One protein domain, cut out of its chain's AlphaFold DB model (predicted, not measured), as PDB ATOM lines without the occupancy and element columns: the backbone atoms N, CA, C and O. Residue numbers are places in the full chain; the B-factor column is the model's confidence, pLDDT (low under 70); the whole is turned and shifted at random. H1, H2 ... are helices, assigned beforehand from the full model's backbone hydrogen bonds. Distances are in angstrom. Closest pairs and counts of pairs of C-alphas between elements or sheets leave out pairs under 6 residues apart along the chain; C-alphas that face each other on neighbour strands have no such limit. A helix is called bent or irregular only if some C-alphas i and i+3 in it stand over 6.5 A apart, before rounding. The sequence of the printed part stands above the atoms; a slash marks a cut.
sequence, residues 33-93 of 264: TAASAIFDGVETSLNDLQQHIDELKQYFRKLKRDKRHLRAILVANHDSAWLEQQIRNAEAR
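What this domain is: This is residues 33 to 93 of the 264 residues of an uncharacterized protein of Aureobasidium subglaciale (strain EXF-2481) (UniProt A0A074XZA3). One long, nearly straight helix, H1, makes the length of the model, and a short helix, H2, is held away from it beside its later part. The long link, residues 66 to 79, folds back from the end of H1, and H2 then runs in roughly the same direction as H1, with an open gap between the two helices. The printed part has 61 residues with two named helices, H1 then H2, and no named strand; its class is all helix. It is extended, with a radius of gyration of the C-alphas of 16.6 A, and its C-alphas span 52 by 27 by 19 A.

Where its parts are: H1 is residues 33 to 65, 48.4 A from first to last C-alpha, beginning at C-alpha 33 at (16.390, -10.926, 17.921) and ending at C-alpha 65 at (29.528, -10.218, -28.700). H2 is residues 80 to 91, 16.4 A long by the same measure, and its last C-alpha, 91, is at (30.516, -27.783, -26.028).

How they stand to each other: H1 and H2 are apart, with no C-alpha of the one within 8 A of the other. Residues 33 to 59, which belong to H1, stand free, and so do residues 84 to 93, of which 84 to 91 belong to H2. In H1 and H2 every O i to N i+4 pair is within hydrogen-bond range. Neither helix is bent.

The domain as a whole: The C-alphas farthest apart are those of Thr 33 and Arg 68, at 53.1 A. The printed part has no cut, and the link from H1 to H2, 14 residues, is long. The mean pLDDT of the printed part is 72.6; 17 residues are under 70, among them residues 33 to 39 and 67 to 73.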
ATOM      1  N   THR A  33      16.400 -12.141  18.758       57.31
ATOM      2  CA  THR A  33      16.390 -10.926  17.921       57.31
ATOM      3  C   THR A  33      17.771 -10.630  17.336       57.31
ATOM      4  O   THR A  33      17.881 -10.260  16.169       57.31
ATOM      5  N   ALA A  34      18.833 -10.843  18.119       55.16
ATOM      6  CA  ALA A  34      20.207 -10.686  17.641       55.16
ATOM      7  C   ALA A  34      20.578 -11.756  16.599       55.16
ATOM      8  O   ALA A  34      21.224 -11.440  15.604       55.16
ATOM      9  N   ALA A  35      20.125 -13.002  16.785       56.59
ATOM     10  CA  ALA A  35      20.322 -14.064  15.802       56.59
ATOM     11  C   ALA A  35      19.591 -13.767  14.480       56.59
ATOM     12  O   ALA A  35      20.202 -13.886  13.421       56.59
ATOM     13  N   SER A  36      18.333 -13.311  14.532       61.75
ATOM     14  CA  SER A  36      17.556 -12.957  13.330       61.75
ATOM     15  C   SER A  36      18.238 -11.868  12.501       61.75
ATOM     16  O   SER A  36      18.423 -12.044  11.303       61.75
ATOM     17  N   ALA A  37      18.718 -10.795  13.139       64.81
ATOM     18  CA  ALA A  37      19.397  -9.705  12.435       64.81
ATOM     19  C   ALA A  37      20.710 -10.146  11.757       64.81
ATOM     20  O   ALA A  37      21.088  -9.605  10.718       64.81
ATOM     21  N   ILE A  38      21.409 -11.133  12.329       68.12
ATOM     22  CA  ILE A  38      22.611 -11.713  11.718       68.12
ATOM     23  C   ILE A  38      22.234 -12.547  10.491       68.12
ATOM     24  O   ILE A  38      22.888 -12.414   9.459       68.12
ATOM     25  N   PHE A  39      21.185 -13.371  10.569       69.00
ATOM     26  CA  PHE A  39      20.712 -14.150   9.420       69.00
ATOM     27  C   PHE A  39      20.233 -13.248   8.277       69.00
ATOM     28  O   PHE A  39      20.683 -13.426   7.147       69.00
ATOM     29  N   ASP A  40      19.448 -12.214   8.581       71.69
ATOM     30  CA  ASP A  40      18.980 -11.240   7.588       71.69
ATOM     31  C   ASP A  40      20.160 -10.486   6.933       71.69
ATOM     32  O   ASP A  40      20.189 -10.251   5.720       71.69
ATOM     33  N   GLY A  41      21.190 -10.147   7.719       74.56
ATOM     34  CA  GLY A  41      22.428  -9.529   7.231       74.56
ATOM     35  C   GLY A  41      23.265 -10.443   6.325       74.56
ATOM     36  O   GLY A  41      23.896  -9.991   5.366       74.56
ATOM     37  N   VAL A  42      23.262 -11.749   6.599       73.00
ATOM     38  CA  VAL A  42      23.939 -12.747   5.763       73.00
ATOM     39  C   VAL A  42      23.177 -12.965   4.457       73.00
ATOM     40  O   VAL A  42      23.801 -12.989   3.397       73.00
ATOM     41  N   GLU A  43      21.850 -13.069   4.498       73.94
ATOM     42  CA  GLU A  43      21.028 -13.238   3.294       73.94
ATOM     43  C   GLU A  43      21.120 -12.034   2.352       73.94
ATOM     44  O   GLU A  43      21.290 -12.200   1.143       73.94
ATOM     45  N   THR A  44      21.090 -10.815   2.895       78.56
ATOM     46  CA  THR A  44      21.300  -9.590   2.107       78.56
ATOM     47  C   THR A  44      22.686  -9.562   1.463       78.56
ATOM     48  O   THR A  44      22.795  -9.337   0.259       78.56
ATOM     49  N   SER A  45      23.736  -9.911   2.210       70.12
ATOM     50  CA  SER A  45      25.104  -9.987   1.674       70.12
ATOM     51  C   SER A  45      25.259 -11.048   0.573       70.12
ATOM     52  O   SER A  45      25.996 -10.846  -0.394       70.12
ATOM     53  N   LEU A  46      24.569 -12.187   0.696       75.31
ATOM     54  CA  LEU A  46      24.559 -13.235  -0.328       75.31
ATOM     55  C   LEU A  46      23.824 -12.789  -1.596       75.31
ATOM     56  O   LEU A  46      24.290 -13.071  -2.701       75.31
ATOM     57  N   ASN A  47      22.716 -12.064  -1.449       80.31
ATOM     58  CA  ASN A  47      21.970 -11.512  -2.577       80.31
ATOM     59  C   ASN A  47      22.772 -10.443  -3.332       80.31
ATOM     60  O   ASN A  47      22.838 -10.492  -4.562       80.31
ATOM     61  N   ASP A  48      23.459  -9.548  -2.620       80.31
ATOM     62  CA  ASP A  48      24.336  -8.538  -3.229       80.31
ATOM     63  C   ASP A  48      25.497  -9.187  -3.996       80.31
ATOM     64  O   ASP A  48      25.827  -8.803  -5.124       80.31
ATOM     65  N   LEU A  49      26.096 -10.241  -3.427       78.12
ATOM     66  CA  LEU A  49      27.143 -11.005  -4.104       78.12
ATOM     67  C   LEU A  49      26.611 -11.677  -5.378       78.12
ATOM     68  O   LEU A  49      27.277 -11.661  -6.418       78.12
ATOM     69  N   GLN A  50      25.407 -12.246  -5.316       79.62
ATOM     70  CA  GLN A  50      24.759 -12.872  -6.464       79.62
ATOM     71  C   GLN A  50      24.467 -11.849  -7.572       79.62
ATOM     72  O   GLN A  50      24.739 -12.126  -8.745       79.62
ATOM     73  N   GLN A  51      24.012 -10.646  -7.213       85.19
ATOM     74  CA  GLN A  51      23.805  -9.551  -8.160       85.19
ATOM     75  C   GLN A  51      25.105  -9.180  -8.885       85.19
ATOM     76  O   GLN A  51      25.128  -9.116 -10.118       85.19
ATOM     77  N   HIS A  52      26.212  -9.015  -8.158       74.50
ATOM     78  CA  HIS A  52      27.509  -8.715  -8.770       74.50
ATOM     79  C   HIS A  52      28.013  -9.831  -9.691       74.50
ATOM     80  O   HIS A  52      28.581  -9.559 -10.754       74.50
ATOM     81  N   ILE A  53      27.779 -11.096  -9.333       77.38
ATOM     82  CA  ILE A  53      28.098 -12.234 -10.202       77.38
ATOM     83  C   ILE A  53      27.311 -12.143 -11.518       77.38
ATOM     84  O   ILE A  53      27.857 -12.415 -12.593       77.38
ATOM     85  N   ASP A  54      26.041 -11.750 -11.471       81.38
ATOM     86  CA  ASP A  54      25.203 -11.670 -12.665       81.38
ATOM     87  C   ASP A  54      25.524 -10.456 -13.547       81.38
ATOM     88  O   ASP A  54      25.549 -10.591 -14.778       81.38
ATOM     89  N   GLU A  55      25.884  -9.317 -12.954       80.69
ATOM     90  CA  GLU A  55      26.459  -8.163 -13.659       80.69
ATOM     91  C   GLU A  55      27.754  -8.547 -14.384       80.69
ATOM     92  O   GLU A  55      27.918  -8.276 -15.580       80.69
ATOM     93  N   LEU A  56      28.641  -9.279 -13.706       75.81
ATOM     94  CA  LEU A  56      29.889  -9.763 -14.284       75.81
ATOM     95  C   LEU A  56      29.625 -10.712 -15.468       75.81
ATOM     96  O   LEU A  56      30.220 -10.567 -16.541       75.81
ATOM     97  N   LYS A  57      28.665 -11.638 -15.337       77.56
ATOM     98  CA  LYS A  57      28.229 -12.501 -16.452       77.56
ATOM     99  C   LYS A  57      27.649 -11.699 -17.616       77.56
ATOM    100  O   LYS A  57      27.828 -12.085 -18.774       77.56
ATOM    101  N   GLN A  58      26.902 -10.626 -17.358       79.00
ATOM    102  CA  GLN A  58      26.381  -9.753 -18.418       79.00
ATOM    103  C   GLN A  58      27.510  -9.014 -19.139       79.00
ATOM    104  O   GLN A  58      27.534  -8.996 -20.374       79.00
ATOM    105  N   TYR A  59      28.477  -8.485 -18.393       77.19
ATOM    106  CA  TYR A  59      29.651  -7.822 -18.945       77.19
ATOM    107  C   TYR A  59      30.458  -8.763 -19.849       77.19
ATOM    108  O   TYR A  59      30.761  -8.421 -20.996       77.19
ATOM    109  N   PHE A  60      30.690 -10.004 -19.410       75.25
ATOM    110  CA  PHE A  60      31.341 -11.019 -20.243       75.25
ATOM    111  C   PHE A  60      30.540 -11.372 -21.500       75.25
ATOM    112  O   PHE A  60      31.122 -11.546 -22.571       75.25
ATOM    113  N   ARG A  61      29.203 -11.437 -21.423       77.06
ATOM    114  CA  ARG A  61      28.350 -11.647 -22.608       77.06
ATOM    115  C   ARG A  61      28.468 -10.500 -23.613       77.06
ATOM    116  O   ARG A  61      28.504 -10.766 -24.816       77.06
ATOM    117  N   LYS A  62      28.549  -9.252 -23.141       77.69
ATOM    118  CA  LYS A  62      28.764  -8.068 -23.986       77.69
ATOM    119  C   LYS A  62      30.134  -8.125 -24.669       77.69
ATOM    120  O   LYS A  62      30.199  -8.101 -25.893       77.69
ATOM    121  N   LEU A  63      31.197  -8.363 -23.903       70.44
ATOM    122  CA  LEU A  63      32.554  -8.532 -24.437       70.44
ATOM    123  C   LEU A  63      32.671  -9.681 -25.450       70.44
ATOM    124  O   LEU A  63      33.385  -9.555 -26.446       70.44
ATOM    125  N   LYS A  64      31.957 -10.795 -25.233       68.19
ATOM    126  CA  LYS A  64      31.916 -11.924 -26.175       68.19
ATOM    127  C   LYS A  64      31.244 -11.544 -27.501       68.19
ATOM    128  O   LYS A  64      31.696 -11.997 -28.551       68.19
ATOM    129  N   ARG A  65      30.187 -10.720 -27.477       71.75
ATOM    130  CA  ARG A  65      29.528 -10.218 -28.700       71.75
ATOM    131  C   ARG A  65      30.433  -9.295 -29.505       71.75
ATOM    132  O   ARG A  65      30.435  -9.391 -30.729       71.75
ATOM    133  N   ASP A  66      31.241  -8.490 -28.827       74.69
ATOM    134  CA  ASP A  66      32.108  -7.513 -29.485       74.69
ATOM    135  C   ASP A  66      33.329  -8.158 -30.175       74.69
ATOM    136  O   ASP A  66      34.028  -7.473 -30.920       74.69
ATOM    137  N   LYS A  67      33.558  -9.476 -29.993       62.16
ATOM    138  CA  LYS A  67      34.516 -10.389 -30.679       62.16
ATOM    139  C   LYS A  67      35.982  -9.933 -30.813       62.16
ATOM    140  O   LYS A  67      36.805 -10.708 -31.292       62.16
ATOM    141  N   ARG A  68      36.346  -8.717 -30.401       61.25
ATOM    142  CA  ARG A  68      37.677  -8.124 -30.625       61.25
ATOM    143  C   ARG A  68      38.528  -7.992 -29.364       61.25
ATOM    144  O   ARG A  68      39.714  -7.705 -29.483       61.25
ATOM    145  N   HIS A  69      37.963  -8.229 -28.178       58.06
ATOM    146  CA  HIS A  69      38.633  -7.873 -26.919       58.06
ATOM    147  C   HIS A  69      38.841  -9.022 -25.932       58.06
ATOM    148  O   HIS A  69      39.573  -8.850 -24.964       58.06
ATOM    149  N   LEU A  70      38.266 -10.201 -26.179       60.59
ATOM    150  CA  LEU A  70      38.315 -11.299 -25.220       60.59
ATOM    151  C   LEU A  70      38.924 -12.552 -25.856       60.59
ATOM    152  O   LEU A  70      38.288 -13.214 -26.670       60.59
ATOM    153  N   ARG A  71      40.183 -12.842 -25.510       58.09
ATOM    154  CA  ARG A  71      40.924 -14.015 -26.013       58.09
ATOM    155  C   ARG A  71      40.871 -15.213 -25.063       58.09
ATOM    156  O   ARG A  71      40.996 -16.340 -25.522       58.09
ATOM    157  N   ALA A  72      40.690 -14.968 -23.765       63.44
ATOM    158  CA  ALA A  72      40.601 -15.997 -22.733       63.44
ATOM    159  C   ALA A  72      39.773 -15.496 -21.538       63.44
ATOM    160  O   ALA A  72      39.794 -14.304 -21.229       63.44
ATOM    161  N   ILE A  73      39.072 -16.413 -20.868       68.00
ATOM    162  CA  ILE A  73      38.452 -16.207 -19.552       68.00
ATOM    163  C   ILE A  73      39.098 -17.208 -18.608       68.00
ATOM    164  O   ILE A  73      39.148 -18.397 -18.916       68.00
ATOM    165  N   LEU A  74      39.586 -16.720 -17.472       75.88
ATOM    166  CA  LEU A  74      40.115 -17.547 -16.397       75.88
ATOM    167  C   LEU A  74      39.080 -17.612 -15.280       75.88
ATOM    168  O   LEU A  74      38.533 -16.588 -14.873       75.88
ATOM    169  N   VAL A  75      38.824 -18.823 -14.803       74.81
ATOM    170  CA  VAL A  75      37.922 -19.106 -13.689       74.81
ATOM    171  C   VAL A  75      38.743 -19.831 -12.626       74.81
ATOM    172  O   VAL A  75      39.435 -20.796 -12.945       74.81
ATOM    173  N   ALA A  76      38.726 -19.335 -11.390       75.38
ATOM    174  CA  ALA A  76      39.537 -19.839 -10.278       75.38
ATOM    175  C   ALA A  76      38.655 -20.158  -9.063       75.38
ATOM    176  O   ALA A  76      37.571 -19.600  -8.939       75.38
ATOM    177  N   ASN A  77      39.139 -21.020  -8.162       80.56
ATOM    178  CA  ASN A  77      38.446 -21.445  -6.932       80.56
ATOM    179  C   ASN A  77      37.103 -22.165  -7.156       80.56
ATOM    180  O   ASN A  77      36.188 -22.040  -6.348       80.56
ATOM    181  N   HIS A  78      36.993 -22.941  -8.232       76.00
ATOM    182  CA  HIS A  78      35.858 -23.833  -8.462       76.00
ATOM    183  C   HIS A  78      36.312 -25.290  -8.443       76.00
ATOM    184  O   HIS A  78      37.437 -25.600  -8.838       76.00
ATOM    185  N   ASP A  79      35.418 -26.170  -7.999       74.38
ATOM    186  CA  ASP A  79      35.641 -27.612  -8.008       74.38
ATOM    187  C   ASP A  79      35.678 -28.168  -9.446       74.38
ATOM    188  O   ASP A  79      35.056 -27.619 -10.365       74.38
ATOM    189  N   SER A  80      36.397 -29.275  -9.641       70.69
ATOM    190  CA  SER A  80      36.561 -29.949 -10.931       70.69
ATOM    191  C   SER A  80      35.219 -30.362 -11.530       70.69
ATOM    192  O   SER A  80      34.986 -30.125 -12.715       70.69
ATOM    193  N   ALA A  81      34.291 -30.867 -10.711       79.38
ATOM    194  CA  ALA A  81      32.954 -31.260 -11.153       79.38
ATOM    195  C   ALA A  81      32.168 -30.083 -11.757       79.38
ATOM    196  O   ALA A  81      31.489 -30.225 -12.780       79.38
ATOM    197  N   TRP A  82      32.297 -28.895 -11.155       86.06
ATOM    198  CA  TRP A  82      31.658 -27.683 -11.657       86.06
ATOM    199  C   TRP A  82      32.279 -27.242 -12.987       86.06
ATOM    200  O   TRP A  82      31.551 -26.924 -13.929       86.06
ATOM    201  N   LEU A  83      33.613 -27.274 -13.097       78.94
ATOM    202  CA  LEU A  83      34.327 -26.924 -14.329       78.94
ATOM    203  C   LEU A  83      33.965 -27.864 -15.486       78.94
ATOM    204  O   LEU A  83      33.654 -27.390 -16.577       78.94
ATOM    205  N   GLU A  84      33.927 -29.175 -15.247       78.56
ATOM    206  CA  GLU A  84      33.515 -30.163 -16.251       78.56
ATOM    207  C   GLU A  84      32.090 -29.924 -16.749       78.56
ATOM    208  O   GLU A  84      31.813 -30.017 -17.947       78.56
ATOM    209  N   GLN A  85      31.170 -29.576 -15.847       78.94
ATOM    210  CA  GLN A  85      29.804 -29.248 -16.230       78.94
ATOM    211  C   GLN A  85      29.747 -27.988 -17.101       78.94
ATOM    212  O   GLN A  85      29.005 -27.961 -18.085       78.94
ATOM    213  N   GLN A  86      30.538 -26.957 -16.786       76.38
ATOM    214  CA  GLN A  86      30.612 -25.757 -17.624       76.38
ATOM    215  C   GLN A  86      31.203 -26.052 -19.007       76.38
ATOM    216  O   GLN A  86      30.708 -25.505 -19.993       76.38
ATOM    217  N   ILE A  87      32.202 -26.936 -19.096       77.25
ATOM    218  CA  ILE A  87      32.788 -27.375 -20.371       77.25
ATOM    219  C   ILE A  87      31.738 -28.104 -21.211       77.25
ATOM    220  O   ILE A  87      31.461 -27.669 -22.327       77.25
ATOM    221  N   ARG A  88      31.055 -29.113 -20.651       75.19
ATOM    222  CA  ARG A  88      29.975 -29.836 -21.351       75.19
ATOM    223  C   ARG A  88      28.877 -28.894 -21.852       75.19
ATOM    224  O   ARG A  88      28.423 -29.010 -22.986       75.19
ATOM    225  N   ASN A  89      28.474 -27.922 -21.032       75.38
ATOM    226  CA  ASN A  89      27.467 -26.925 -21.407       75.38
ATOM    227  C   ASN A  89      27.947 -25.964 -22.507       75.38
ATOM    228  O   ASN A  89      27.129 -25.448 -23.271       75.38
ATOM    229  N   ALA A  90      29.248 -25.673 -22.565       67.62
ATOM    230  CA  ALA A  90      29.844 -24.842 -23.605       67.62
ATOM    231  C   ALA A  90      30.000 -25.608 -24.927       67.62
ATOM    232  O   ALA A  90      29.715 -25.042 -25.978       67.62
ATOM    233  N   GLU A  91      30.387 -26.884 -24.872       71.31
ATOM    234  CA  GLU A  91      30.516 -27.783 -26.028       71.31
ATOM    235  C   GLU A  91      29.158 -28.124 -26.649       71.31
ATOM    236  O   GLU A  91      29.008 -28.085 -27.866       71.31
ATOM    237  N   ALA A  92      28.133 -28.356 -25.821       70.75
ATOM    238  CA  ALA A  92      26.758 -28.557 -26.283       70.75
ATOM    239  C   ALA A  92      26.177 -27.321 -26.996       70.75
ATOM    240  O   ALA A  92      25.197 -27.419 -27.733       70.75
ATOM    241  N   ARG A  93      26.773 -26.142 -26.784       59.88
ATOM    242  CA  ARG A  93      26.404 -24.883 -27.438       59.88
ATOM    243  C   ARG A  93      27.331 -24.601 -28.616       59.88
ATOM    244  O   ARG A  93      27.956 -23.549 -28.627       59.88
TER     245      ARG A  93